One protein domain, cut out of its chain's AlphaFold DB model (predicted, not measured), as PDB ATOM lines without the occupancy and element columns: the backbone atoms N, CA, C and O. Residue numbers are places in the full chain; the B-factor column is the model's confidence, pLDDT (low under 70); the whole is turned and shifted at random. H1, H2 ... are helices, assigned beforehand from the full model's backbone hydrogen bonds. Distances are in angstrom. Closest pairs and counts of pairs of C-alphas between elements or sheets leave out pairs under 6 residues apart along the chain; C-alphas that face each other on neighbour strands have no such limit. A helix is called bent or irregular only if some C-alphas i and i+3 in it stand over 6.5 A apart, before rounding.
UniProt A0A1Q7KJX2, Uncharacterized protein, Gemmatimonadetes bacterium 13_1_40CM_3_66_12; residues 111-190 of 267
ATOM      1  N   ASP A 111     172.127  94.130 135.348       71.25
ATOM      2  CA  ASP A 111     171.769  94.630 134.018       71.25
ATOM      3  C   ASP A 111     170.263  94.917 133.860       71.25
ATOM      4  O   ASP A 111     169.915  96.060 133.561       71.25
ATOM      5  N   PRO A 112     169.331  93.980 134.146       76.75
ATOM      6  CA  PRO A 112     167.899  94.260 133.989       76.75
ATOM      7  C   PRO A 112     167.398  95.360 134.935       76.75
ATOM      8  O   PRO A 112     166.499  96.125 134.579       76.75
ATOM      9  N   MET A 113     167.983  95.488 136.131       77.19
ATOM     10  CA  MET A 113     167.669  96.607 137.022       77.19
ATOM     11  C   MET A 113     168.175  97.941 136.464       77.19
ATOM     12  O   MET A 113     167.553  98.973 136.716       77.19
ATOM     13  N   ALA A 114     169.263  97.941 135.690       73.94
ATOM     14  CA  ALA A 114     169.794  99.146 135.055       73.94
ATOM     15  C   ALA A 114     168.840  99.677 134.000       73.94
ATOM     16  O   ALA A 114     168.456 100.847 134.052       73.94
ATOM     17  N   ASP A 115     168.401  98.790 133.112       78.38
ATOM     18  CA  ASP A 115     167.420  99.111 132.082       78.38
ATOM     19  C   ASP A 115     166.146  99.681 132.708       78.38
ATOM     20  O   ASP A 115     165.635 100.719 132.275       78.38
ATOM     21  N   TRP A 116     165.675  99.057 133.792       85.56
ATOM     22  CA  TRP A 116     164.490  99.514 134.504       85.56
ATOM     23  C   TRP A 116     164.664 100.912 135.114       85.56
ATOM     24  O   TRP A 116     163.776 101.755 134.977       85.56
ATOM     25  N   VAL A 117     165.808 101.198 135.743       82.94
ATOM     26  CA  VAL A 117     166.096 102.520 136.323       82.94
ATOM     27  C   VAL A 117     166.138 103.603 135.242       82.94
ATOM     28  O   VAL A 117     165.531 104.661 135.424       82.94
ATOM     29  N   ILE A 118     166.794 103.350 134.103       81.81
ATOM     30  CA  ILE A 118     166.837 104.304 132.979       81.81
ATOM     31  C   ILE A 118     165.425 104.562 132.451       81.81
ATOM     32  O   ILE A 118     165.030 105.721 132.282       81.81
ATOM     33  N   ALA A 119     164.652 103.495 132.230       87.50
ATOM     34  CA  ALA A 119     163.277 103.593 131.758       87.50
ATOM     35  C   ALA A 119     162.406 104.400 132.729       87.50
ATOM     36  O   ALA A 119     161.682 105.295 132.297       87.50
ATOM     37  N   ALA A 120     162.518 104.150 134.036       90.25
ATOM     38  CA  ALA A 120     161.778 104.877 135.060       90.25
ATOM     39  C   ALA A 120     162.147 106.370 135.084       90.25
ATOM     40  O   ALA A 120     161.257 107.223 135.068       90.25
ATOM     41  N   ILE A 121     163.443 106.709 135.051       87.62
ATOM     42  CA  ILE A 121     163.896 108.108 134.991       87.62
ATOM     43  C   ILE A 121     163.308 108.795 133.752       87.62
ATOM     44  O   ILE A 121     162.728 109.876 133.872       87.62
ATOM     45  N   ALA A 122     163.404 108.178 132.572       88.12
ATOM     46  CA  ALA A 122     162.847 108.730 131.337       88.12
ATOM     47  C   ALA A 122     161.319 108.886 131.405       88.12
ATOM     48  O   ALA A 122     160.791 109.929 131.019       88.12
ATOM     49  N   TYR A 123     160.619 107.888 131.947       93.12
ATOM     50  CA  TYR A 123     159.165 107.875 132.083       93.12
ATOM     51  C   TYR A 123     158.650 109.083 132.870       93.12
ATOM     52  O   TYR A 123     157.774 109.806 132.390       93.12
ATOM     53  N   PHE A 124     159.247 109.359 134.030       92.62
ATOM     54  CA  PHE A 124     158.833 110.486 134.868       92.62
ATOM     55  C   PHE A 124     159.344 111.834 134.354       92.62
ATOM     56  O   PHE A 124     158.616 112.821 134.361       92.62
ATOM     57  N   THR A 125     160.584 111.906 133.868       90.94
ATOM     58  CA  THR A 125     161.180 113.186 133.428       90.94
ATOM     59  C   THR A 125     160.543 113.732 132.156       90.94
ATOM     60  O   THR A 125     160.507 114.947 131.949       90.94
ATOM     61  N   ARG A 126     159.987 112.845 131.324       91.56
ATOM     62  CA  ARG A 126     159.219 113.198 130.127       91.56
ATOM     63  C   ARG A 126     157.715 113.304 130.379       91.56
ATOM     64  O   ARG A 126     156.979 113.537 129.426       91.56
ATOM     65  N   GLY A 127     157.266 113.162 131.628       92.81
ATOM     66  CA  GLY A 127     155.865 113.319 132.020       92.81
ATOM     67  C   GLY A 127     154.924 112.256 131.448       92.81
ATOM     68  O   GLY A 127     153.722 112.506 131.346       92.81
ATOM     69  N   LEU A 128     155.440 111.083 131.052       94.44
ATOM     70  CA  LEU A 128     154.621 110.009 130.475       94.44
ATOM     71  C   LEU A 128     153.585 109.493 131.479       94.44
ATOM     72  O   LEU A 128     152.462 109.173 131.092       94.44
ATOM     73  N   ASP A 129     153.923 109.491 132.769       95.19
ATOM     74  CA  ASP A 129     152.994 109.212 133.866       95.19
ATOM     75  C   ASP A 129     151.751 110.111 133.809       95.19
ATOM     76  O   ASP A 129     150.616 109.637 133.942       95.19
ATOM     77  N   ARG A 130     151.953 111.407 133.549       95.19
ATOM     78  CA  ARG A 130     150.879 112.398 133.461       95.19
ATOM     79  C   ARG A 130     150.099 112.292 132.161       95.19
ATOM     80  O   ARG A 130     148.872 112.363 132.199       95.19
ATOM     81  N   MET A 131     150.782 112.053 131.042       95.12
ATOM     82  CA  MET A 131     150.138 111.848 129.740       95.12
ATOM     83  C   MET A 131     149.213 110.627 129.757       95.12
ATOM     84  O   MET A 131     148.063 110.723 129.334       95.12
ATOM     85  N   ILE A 132     149.672 109.499 130.312       96.31
ATOM     86  CA  ILE A 132     148.868 108.273 130.435       96.31
ATOM     87  C   ILE A 132     147.673 108.498 131.365       96.31
ATOM     88  O   ILE A 132     146.567 108.041 131.072       96.31
ATOM     89  N   SER A 133     147.864 109.227 132.468       96.12
ATOM     90  CA  SER A 133     146.766 109.588 133.371       96.12
ATOM     91  C   SER A 133     145.699 110.440 132.668       96.12
ATOM     92  O   SER A 133     144.512 110.125 132.749       96.12
ATOM     93  N   ALA A 134     146.106 111.460 131.905       96.19
ATOM     94  CA  ALA A 134     145.192 112.294 131.126       96.19
ATOM     95  C   ALA A 134     144.467 111.507 130.023       96.19
ATOM     96  O   ALA A 134     143.250 111.624 129.881       96.19
ATOM     97  N   GLN A 135     145.186 110.635 129.309       97.19
ATOM     98  CA  GLN A 135     144.607 109.760 128.289       97.19
ATOM     99  C   GLN A 135     143.522 108.850 128.877       97.19
ATOM    100  O   GLN A 135     142.439 108.744 128.305       97.19
ATOM    101  N   ARG A 136     143.772 108.229 130.039       97.69
ATOM    102  CA  ARG A 136     142.780 107.389 130.739       97.69
ATOM    103  C   ARG A 136     141.530 108.163 131.159       97.69
ATOM    104  O   ARG A 136     140.473 107.564 131.305       97.69
ATOM    105  N   GLN A 137     141.653 109.474 131.341       97.19
ATOM    106  CA  GLN A 137     140.547 110.383 131.645       97.19
ATOM    107  C   GLN A 137     139.869 110.940 130.380       97.19
ATOM    108  O   GLN A 137     138.979 111.777 130.496       97.19
ATOM    109  N   GLY A 138     140.293 110.530 129.178       96.94
ATOM    110  CA  GLY A 138     139.779 111.061 127.911       96.94
ATOM    111  C   GLY A 138     140.143 112.528 127.666       96.94
ATOM    112  O   GLY A 138     139.488 113.202 126.873       96.94
ATOM    113  N   ARG A 139     141.165 113.046 128.355       97.00
ATOM    114  CA  ARG A 139     141.532 114.462 128.339       97.00
ATOM    115  C   ARG A 139     142.797 114.691 127.525       97.00
ATOM    116  O   ARG A 139     143.826 114.052 127.743       97.00
ATOM    117  N   TRP A 140     142.737 115.669 126.628       94.44
ATOM    118  CA  TRP A 140     143.895 116.142 125.879       94.44
ATOM    119  C   TRP A 140     144.646 117.216 126.678       94.44
ATOM    120  O   TRP A 140     144.300 118.390 126.643       94.44
ATOM    121  N   ALA A 141     145.672 116.808 127.422       92.44
ATOM    122  CA  ALA A 141     146.404 117.652 128.375       92.44
ATOM    123  C   ALA A 141     147.441 118.606 127.745       92.44
ATOM    124  O   ALA A 141     148.437 118.920 128.382       92.44
ATOM    125  N   LYS A 142     147.275 119.033 126.486       92.81
ATOM    126  CA  LYS A 142     148.304 119.813 125.766       92.81
ATOM    127  C   LYS A 142     148.708 121.089 126.511       92.81
ATOM    128  O   LYS A 142     149.902 121.332 126.641       92.81
ATOM    129  N   GLU A 143     147.728 121.851 126.986       93.31
ATOM    130  CA  GLU A 143     147.939 123.125 127.689       93.31
ATOM    131  C   GLU A 143     148.773 122.931 128.962       93.31
ATOM    132  O   GLU A 143     149.751 123.645 129.169       93.31
ATOM    133  N   ASP A 144     148.504 121.863 129.725       92.25
ATOM    134  CA  ASP A 144     149.266 121.506 130.930       92.25
ATOM    135  C   ASP A 144     150.786 121.409 130.659       92.25
ATOM    136  O   ASP A 144     151.599 121.747 131.522       92.25
ATOM    137  N   PHE A 145     151.187 120.951 129.466       92.50
ATOM    138  CA  PHE A 145     152.595 120.835 129.070       92.50
ATOM    139  C   PHE A 145     153.132 122.089 128.372       92.50
ATOM    140  O   PHE A 145     154.279 122.462 128.618       92.50
ATOM    141  N   THR A 146     152.350 122.735 127.497       91.19
ATOM    142  CA  THR A 146     152.812 123.932 126.765       91.19
ATOM    143  C   THR A 146     152.985 125.137 127.674       91.19
ATOM    144  O   THR A 146     153.906 125.922 127.462       91.19
ATOM    145  N   ASP A 147     152.161 125.234 128.714       92.12
ATOM    146  CA  ASP A 147     152.176 126.354 129.657       92.12
ATOM    147  C   ASP A 147     153.121 126.082 130.840       92.12
ATOM    148  O   ASP A 147     153.270 126.897 131.748       92.12
ATOM    149  N   GLY A 148     153.783 124.918 130.839       87.50
ATOM    150  CA  GLY A 148     154.778 124.533 131.836       87.50
ATOM    151  C   GLY A 148     154.210 124.119 133.197       87.50
ATOM    152  O   GLY A 148     154.994 123.898 134.121       87.50
ATOM    153  N   ALA A 149     152.886 123.968 133.337       89.25
ATOM    154  CA  ALA A 149     152.253 123.480 134.568       89.25
ATOM    155  C   ALA A 149     152.736 122.063 134.940       89.25
ATOM    156  O   ALA A 149     152.901 121.738 136.118       89.25
ATOM    157  N   ILE A 150     153.019 121.236 133.930       89.38
ATOM    158  CA  ILE A 150     153.734 119.967 134.060       89.38
ATOM    159  C   ILE A 150     155.130 120.144 133.450       89.38
ATOM    160  O   ILE A 150     155.281 120.108 132.225       89.38
ATOM    161  N   PRO A 151     156.178 120.315 134.275       86.00
ATOM    162  CA  PRO A 151     157.515 120.559 133.764       86.00
ATOM    163  C   PRO A 151     158.106 119.283 133.163       86.00
ATOM    164  O   PRO A 151     158.310 118.283 133.853       86.00
ATOM    165  N   MET A 152     158.453 119.340 131.880       89.75
ATOM    166  CA  MET A 152     159.282 118.322 131.239       89.75
ATOM    167  C   MET A 152     160.756 118.670 131.417       89.75
ATOM    168  O   MET A 152     161.166 119.818 131.244       89.75
ATOM    169  N   ARG A 153     161.571 117.666 131.735       86.94
ATOM    170  CA  ARG A 153     163.018 117.831 131.885       86.94
ATOM    171  C   ARG A 153     163.749 116.930 130.913       86.94
ATOM    172  O   ARG A 153     163.416 115.761 130.735       86.94
ATOM    173  N   GLU A 154     164.787 117.473 130.301       84.12
ATOM    174  CA  GLU A 154     165.703 116.680 129.495       84.12
ATOM    175  C   GLU A 154     166.610 115.858 130.411       84.12
ATOM    176  O   GLU A 154     167.089 116.368 131.429       84.12
ATOM    177  N   LEU A 155     166.912 114.616 130.023       81.44
ATOM    178  CA  LEU A 155     167.794 113.731 130.793       81.44
ATOM    179  C   LEU A 155     169.158 114.375 131.091       81.44
ATOM    180  O   LEU A 155     169.672 114.243 132.199       81.44
ATOM    181  N   ARG A 156     169.698 115.162 130.146       75.56
ATOM    182  CA  ARG A 156     170.970 115.893 130.307       75.56
ATOM    183  C   ARG A 156     170.958 116.963 131.405       75.56
ATOM    184  O   ARG A 156     172.017 117.384 131.853       75.56
ATOM    185  N   SER A 157     169.778 117.422 131.824       78.62
ATOM    186  CA  SER A 157     169.610 118.458 132.856       78.62
ATOM    187  C   SER A 157     169.499 117.888 134.276       78.62
ATOM    188  O   SER A 157     169.339 118.635 135.248       78.62
ATOM    189  N   LEU A 158     169.513 116.559 134.417       79.25
ATOM    190  CA  LEU A 158     169.316 115.888 135.695       79.25
ATOM    191  C   LEU A 158     170.637 115.759 136.454       79.25
ATOM    192  O   LEU A 158     171.675 115.424 135.891       79.25
ATOM    193  N   ARG A 159     170.574 115.972 137.771       76.31
ATOM    194  CA  ARG A 159     171.609 115.546 138.716       76.31
ATOM    195  C   ARG A 159     171.052 114.349 139.469       76.31
ATOM    196  O   ARG A 159     170.024 114.482 140.128       76.31
ATOM    197  N   VAL A 160     171.694 113.196 139.331       73.38
ATOM    198  CA  VAL A 160     171.238 111.937 139.932       73.38
ATOM    199  C   VAL A 160     172.133 111.613 141.123       73.38
ATOM    200  O   VAL A 160     173.347 111.507 140.971       73.38
ATOM    201  N   GLY A 161     171.533 111.499 142.309       68.00
ATOM    202  CA  GLY A 161     172.201 111.024 143.520       68.00
ATOM    203  C   GLY A 161     172.020 109.518 143.675       68.00
ATOM    204  O   GLY A 161     170.941 109.001 143.397       68.00
ATOM    205  N   ILE A 162     173.067 108.823 144.113       69.31
ATOM    206  CA  ILE A 162     173.070 107.369 144.312       69.31
ATOM    207  C   ILE A 162     173.447 107.077 145.758       69.31
ATOM    208  O   ILE A 162     174.389 107.668 146.284       69.31
ATOM    209  N   VAL A 163     172.723 106.150 146.383       62.06
ATOM    210  CA  VAL A 163     172.980 105.685 147.747       62.06
ATOM    211  C   VAL A 163     173.166 104.170 147.710       62.06
ATOM    212  O   VAL A 163     172.295 103.458 147.220       62.06
ATOM    213  N   GLY A 164     174.306 103.699 148.225       56.34
ATOM    214  CA  GLY A 164     174.767 102.316 148.072       56.34
ATOM    215  C   GLY A 164     175.566 102.133 146.778       56.34
ATOM    216  O   GLY A 164     175.109 102.506 145.701       56.34
ATOM    217  N   LEU A 165     176.785 101.605 146.891       53.25
ATOM    218  CA  LEU A 165     177.726 101.404 145.775       53.25
ATOM    219  C   LEU A 165     178.075  99.925 145.548       53.25
ATOM    220  O   LEU A 165     178.823  99.613 144.627       53.25
ATOM    221  N   GLU A 166     177.534  99.017 146.362       50.47
ATOM    222  CA  GLU A 166     177.799  97.583 146.253       50.47
ATOM    223  C   GLU A 166     176.719  96.894 145.409       50.47
ATOM    224  O   GLU A 166     175.522  97.132 145.575       50.47
ATOM    225  N   GLY A 167     177.159  96.071 144.453       60.38
ATOM    226  CA  GLY A 167     176.348  95.622 143.318       60.38
ATOM    227  C   GLY A 167     176.529  96.572 142.129       60.38
ATOM    228  O   GLY A 167     177.648  96.784 141.683       60.38
ATOM    229  N   ILE A 168     175.441  97.152 141.618       50.47
ATOM    230  CA  ILE A 168     175.394  98.530 141.092       50.47
ATOM    231  C   ILE A 168     176.413  98.915 139.968       50.47
ATOM    232  O   ILE A 168     176.577 100.088 139.639       50.47
ATOM    233  N   GLY A 169     177.009  97.968 139.232       48.72
ATOM    234  CA  GLY A 169     177.627  98.257 137.916       48.72
ATOM    235  C   GLY A 169     176.645  98.980 136.970       48.72
ATOM    236  O   GLY A 169     176.994  99.931 136.272       48.72
ATOM    237  N   THR A 170     175.368  98.623 137.109       51.59
ATOM    238  CA  THR A 170     174.137  99.326 136.728       51.59
ATOM    239  C   THR A 170     174.202 100.848 136.817       51.59
ATOM    240  O   THR A 170     173.871 101.533 135.859       51.59
ATOM    241  N   THR A 171     174.614 101.408 137.953       52.47
ATOM    242  CA  THR A 171     174.608 102.858 138.145       52.47
ATOM    243  C   THR A 171     175.739 103.517 137.384       52.47
ATOM    244  O   THR A 171     175.552 104.606 136.855       52.47
ATOM    245  N   VAL A 172     176.899 102.871 137.281       53.81
ATOM    246  CA  VAL A 172     178.000 103.391 136.465       53.81
ATOM    247  C   VAL A 172     177.593 103.405 134.990       53.81
ATOM    248  O   VAL A 172     177.898 104.374 134.304       53.81
ATOM    249  N   VAL A 173     176.828 102.414 134.521       59.91
ATOM    250  CA  VAL A 173     176.268 102.378 133.158       59.91
ATOM    251  C   VAL A 173     175.122 103.381 132.975       59.91
ATOM    252  O   VAL A 173     175.134 104.115 131.995       59.91
ATOM    253  N   VAL A 174     174.189 103.515 133.925       60.91
ATOM    254  CA  VAL A 174     173.145 104.566 133.932       60.91
ATOM    255  C   VAL A 174     173.793 105.951 133.863       60.91
ATOM    256  O   VAL A 174     173.401 106.783 133.048       60.91
ATOM    257  N   LEU A 175     174.828 106.194 134.669       58.12
ATOM    258  CA  LEU A 175     175.605 107.429 134.649       58.12
ATOM    259  C   LEU A 175     176.413 107.575 133.358       58.12
ATOM    260  O   LEU A 175     176.494 108.683 132.847       58.12
ATOM    261  N   ALA A 176     176.988 106.506 132.802       60.03
ATOM    262  CA  ALA A 176     177.721 106.549 131.537       60.03
ATOM    263  C   ALA A 176     176.795 106.803 130.341       60.03
ATOM    264  O   ALA A 176     177.184 107.524 129.431       60.03
ATOM    265  N   VAL A 177     175.559 106.299 130.355       66.75
ATOM    266  CA  VAL A 177     174.526 106.584 129.348       66.75
ATOM    267  C   VAL A 177     174.022 108.021 129.509       66.75
ATOM    268  O   VAL A 177     174.036 108.789 128.549       66.75
ATOM    269  N   LEU A 178     173.669 108.446 130.726       61.47
ATOM    270  CA  LEU A 178     173.175 109.806 130.987       61.47
ATOM    271  C   LEU A 178     174.259 110.886 130.792       61.47
ATOM    272  O   LEU A 178     173.980 111.937 130.216       61.47
ATOM    273  N   ALA A 179     175.504 110.635 131.207       59.16
ATOM    274  CA  ALA A 179     176.650 111.529 130.996       59.16
ATOM    275  C   ALA A 179     177.303 111.357 129.612       59.16
ATOM    276  O   ALA A 179     178.082 112.217 129.182       59.16
ATOM    277  N   GLY A 180     177.014 110.250 128.925       56.69
ATOM    278  CA  GLY A 180     177.474 109.931 127.577       56.69
ATOM    279  C   GLY A 180     176.638 110.606 126.502       56.69
ATOM    280  O   GLY A 180     177.216 111.069 125.529       56.69
ATOM    281  N   LEU A 181     175.328 110.791 126.699       57.84
ATOM    282  CA  LEU A 181     174.467 111.478 125.725       57.84
ATOM    283  C   LEU A 181     174.976 112.888 125.366       57.84
ATOM    284  O   LEU A 181     175.003 113.240 124.193       57.84
ATOM    285  N   GLY A 182     175.504 113.652 126.331       53.88
ATOM    286  CA  GLY A 182     176.113 114.964 126.054       53.88
ATOM    287  C   GLY A 182     177.526 114.920 125.443       53.88
ATOM    288  O   GLY A 182     177.970 115.898 124.844       53.88
ATOM    289  N   ARG A 183     178.263 113.807 125.585       54.62
ATOM    290  CA  ARG A 183     179.602 113.626 124.986       54.62
ATOM    291  C   ARG A 183     179.533 113.004 123.592       54.62
ATOM    292  O   ARG A 183     180.320 113.397 122.740       54.62
ATOM    293  N   VAL A 184     178.591 112.093 123.359       53.78
ATOM    294  CA  VAL A 184     178.281 111.504 122.051       53.78
ATOM    295  C   VAL A 184     177.678 112.564 121.138       53.78
ATOM    296  O   VAL A 184     178.119 112.655 120.004       53.78
ATOM    297  N   GLU A 185     176.790 113.438 121.630       51.16
ATOM    298  CA  GLU A 185     176.338 114.614 120.872       51.16
ATOM    299  C   GLU A 185     177.529 115.491 120.475       51.16
ATOM    300  O   GLU A 185     177.714 115.721 119.296       51.16
ATOM    301  N   LYS A 186     178.427 115.868 121.398       49.25
ATOM    302  CA  LYS A 186     179.634 116.643 121.041       49.25
ATOM    303  C   LYS A 186     180.575 115.919 120.077       49.25
ATOM    304  O   LYS A 186     181.220 116.579 119.269       49.25
ATOM    305  N   LEU A 187     180.708 114.597 120.169       52.06
ATOM    306  CA  LEU A 187     181.560 113.803 119.281       52.06
ATOM    307  C   LEU A 187     180.937 113.675 117.879       52.06
ATOM    308  O   LEU A 187     181.642 113.836 116.890       52.06
ATOM    309  N   VAL A 188     179.623 113.451 117.801       54.28
ATOM    310  CA  VAL A 188     178.845 113.371 116.557       54.28
ATOM    311  C   VAL A 188     178.693 114.757 115.931       54.28
ATOM    312  O   VAL A 188     178.977 114.905 114.757       54.28
ATOM    313  N   GLU A 189     178.388 115.807 116.692       51.62
ATOM    314  CA  GLU A 189     178.378 117.209 116.246       51.62
ATOM    315  C   GLU A 189     179.748 117.651 115.721       51.62
ATOM    316  O   GLU A 189     179.823 118.285 114.670       51.62
ATOM    317  N   ARG A 190     180.842 117.281 116.406       48.12
ATOM    318  CA  ARG A 190     182.201 117.481 115.884       48.12
ATOM    319  C   ARG A 190     182.429 116.695 114.603       48.12
ATOM    320  O   ARG A 190     183.236 117.124 113.796       48.12
TER     321      ARG A 190
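Overview. This is residues 111 to 190 of the 267 residues of an uncharacterized protein of Gemmatimonadetes bacterium 13_1_40CM_3_66_12 (UniProt A0A1Q7KJX2). Two helices, H1 and the longer H4, meet near their first residues and spread as a V; H2 carries the H1 side onward, and the chain folds back past the small H3 in a long unnamed stretch, residues 147 to 168, to the start of H4. The frame is loose, with few contacts, and the last part of H4, residues 183 to 190, sticks out free. The printed part has 80 residues with four named helices, H1, H2, H3 and H4 along the chain, and no named strand, an all helix class. It is loose, with a radius of gyration of the C-alphas of 15.6 A, and flat, spanning 42 by 35 by 19 A.

Arrangement. H4, residues 169 to 190, has a kink of 38 degrees near residue 180. With residues 169 to 174 alone it touches H1, residues 111 to 125; their closest C-alphas, of Ala 114 and Thr 170, are 4.7 A apart. The two run the same way at a steep tilt of 61 degrees. H1 is close to but not clearly touching H2, residues 128 to 136, with the closest C-alphas, of Tyr 123 and Asp 129, 6.6 A apart; their steep tilt is 66 degrees, the same way. H2 and H3, residues 142 to 146, are near each other, with 6 pairs of C-alphas within 10 A. H1 and H3 are apart, as are H2 and H4. Every O i to N i+4 pair is within hydrogen-bond range in H1, H2 and H3, and 16 of 18 are in H4.

Along the chain. H4 is 29.6 A long and ends at C-alpha 190, (182.201, 117.481, 115.884). It is neither bent nor irregular, but only just: C-alphas 179 and 182 are 6.0 A apart. H1, 21.4 A, begins at C-alpha 111, (171.769, 94.630, 134.018). H2 is 12.1 A and H3 is 6.2 A.

Size, cuts and confidence. The C-alphas of Gln 137 and Arg 190, the two farthest apart, are 45.1 A apart. The printed part has no cut. The links H1 to H2 and H2 to H3 are tight; H3 to H4, 22 residues, is long. Residues 161 to 190 have pLDDT under 70; the mean of the printed part is 76.3.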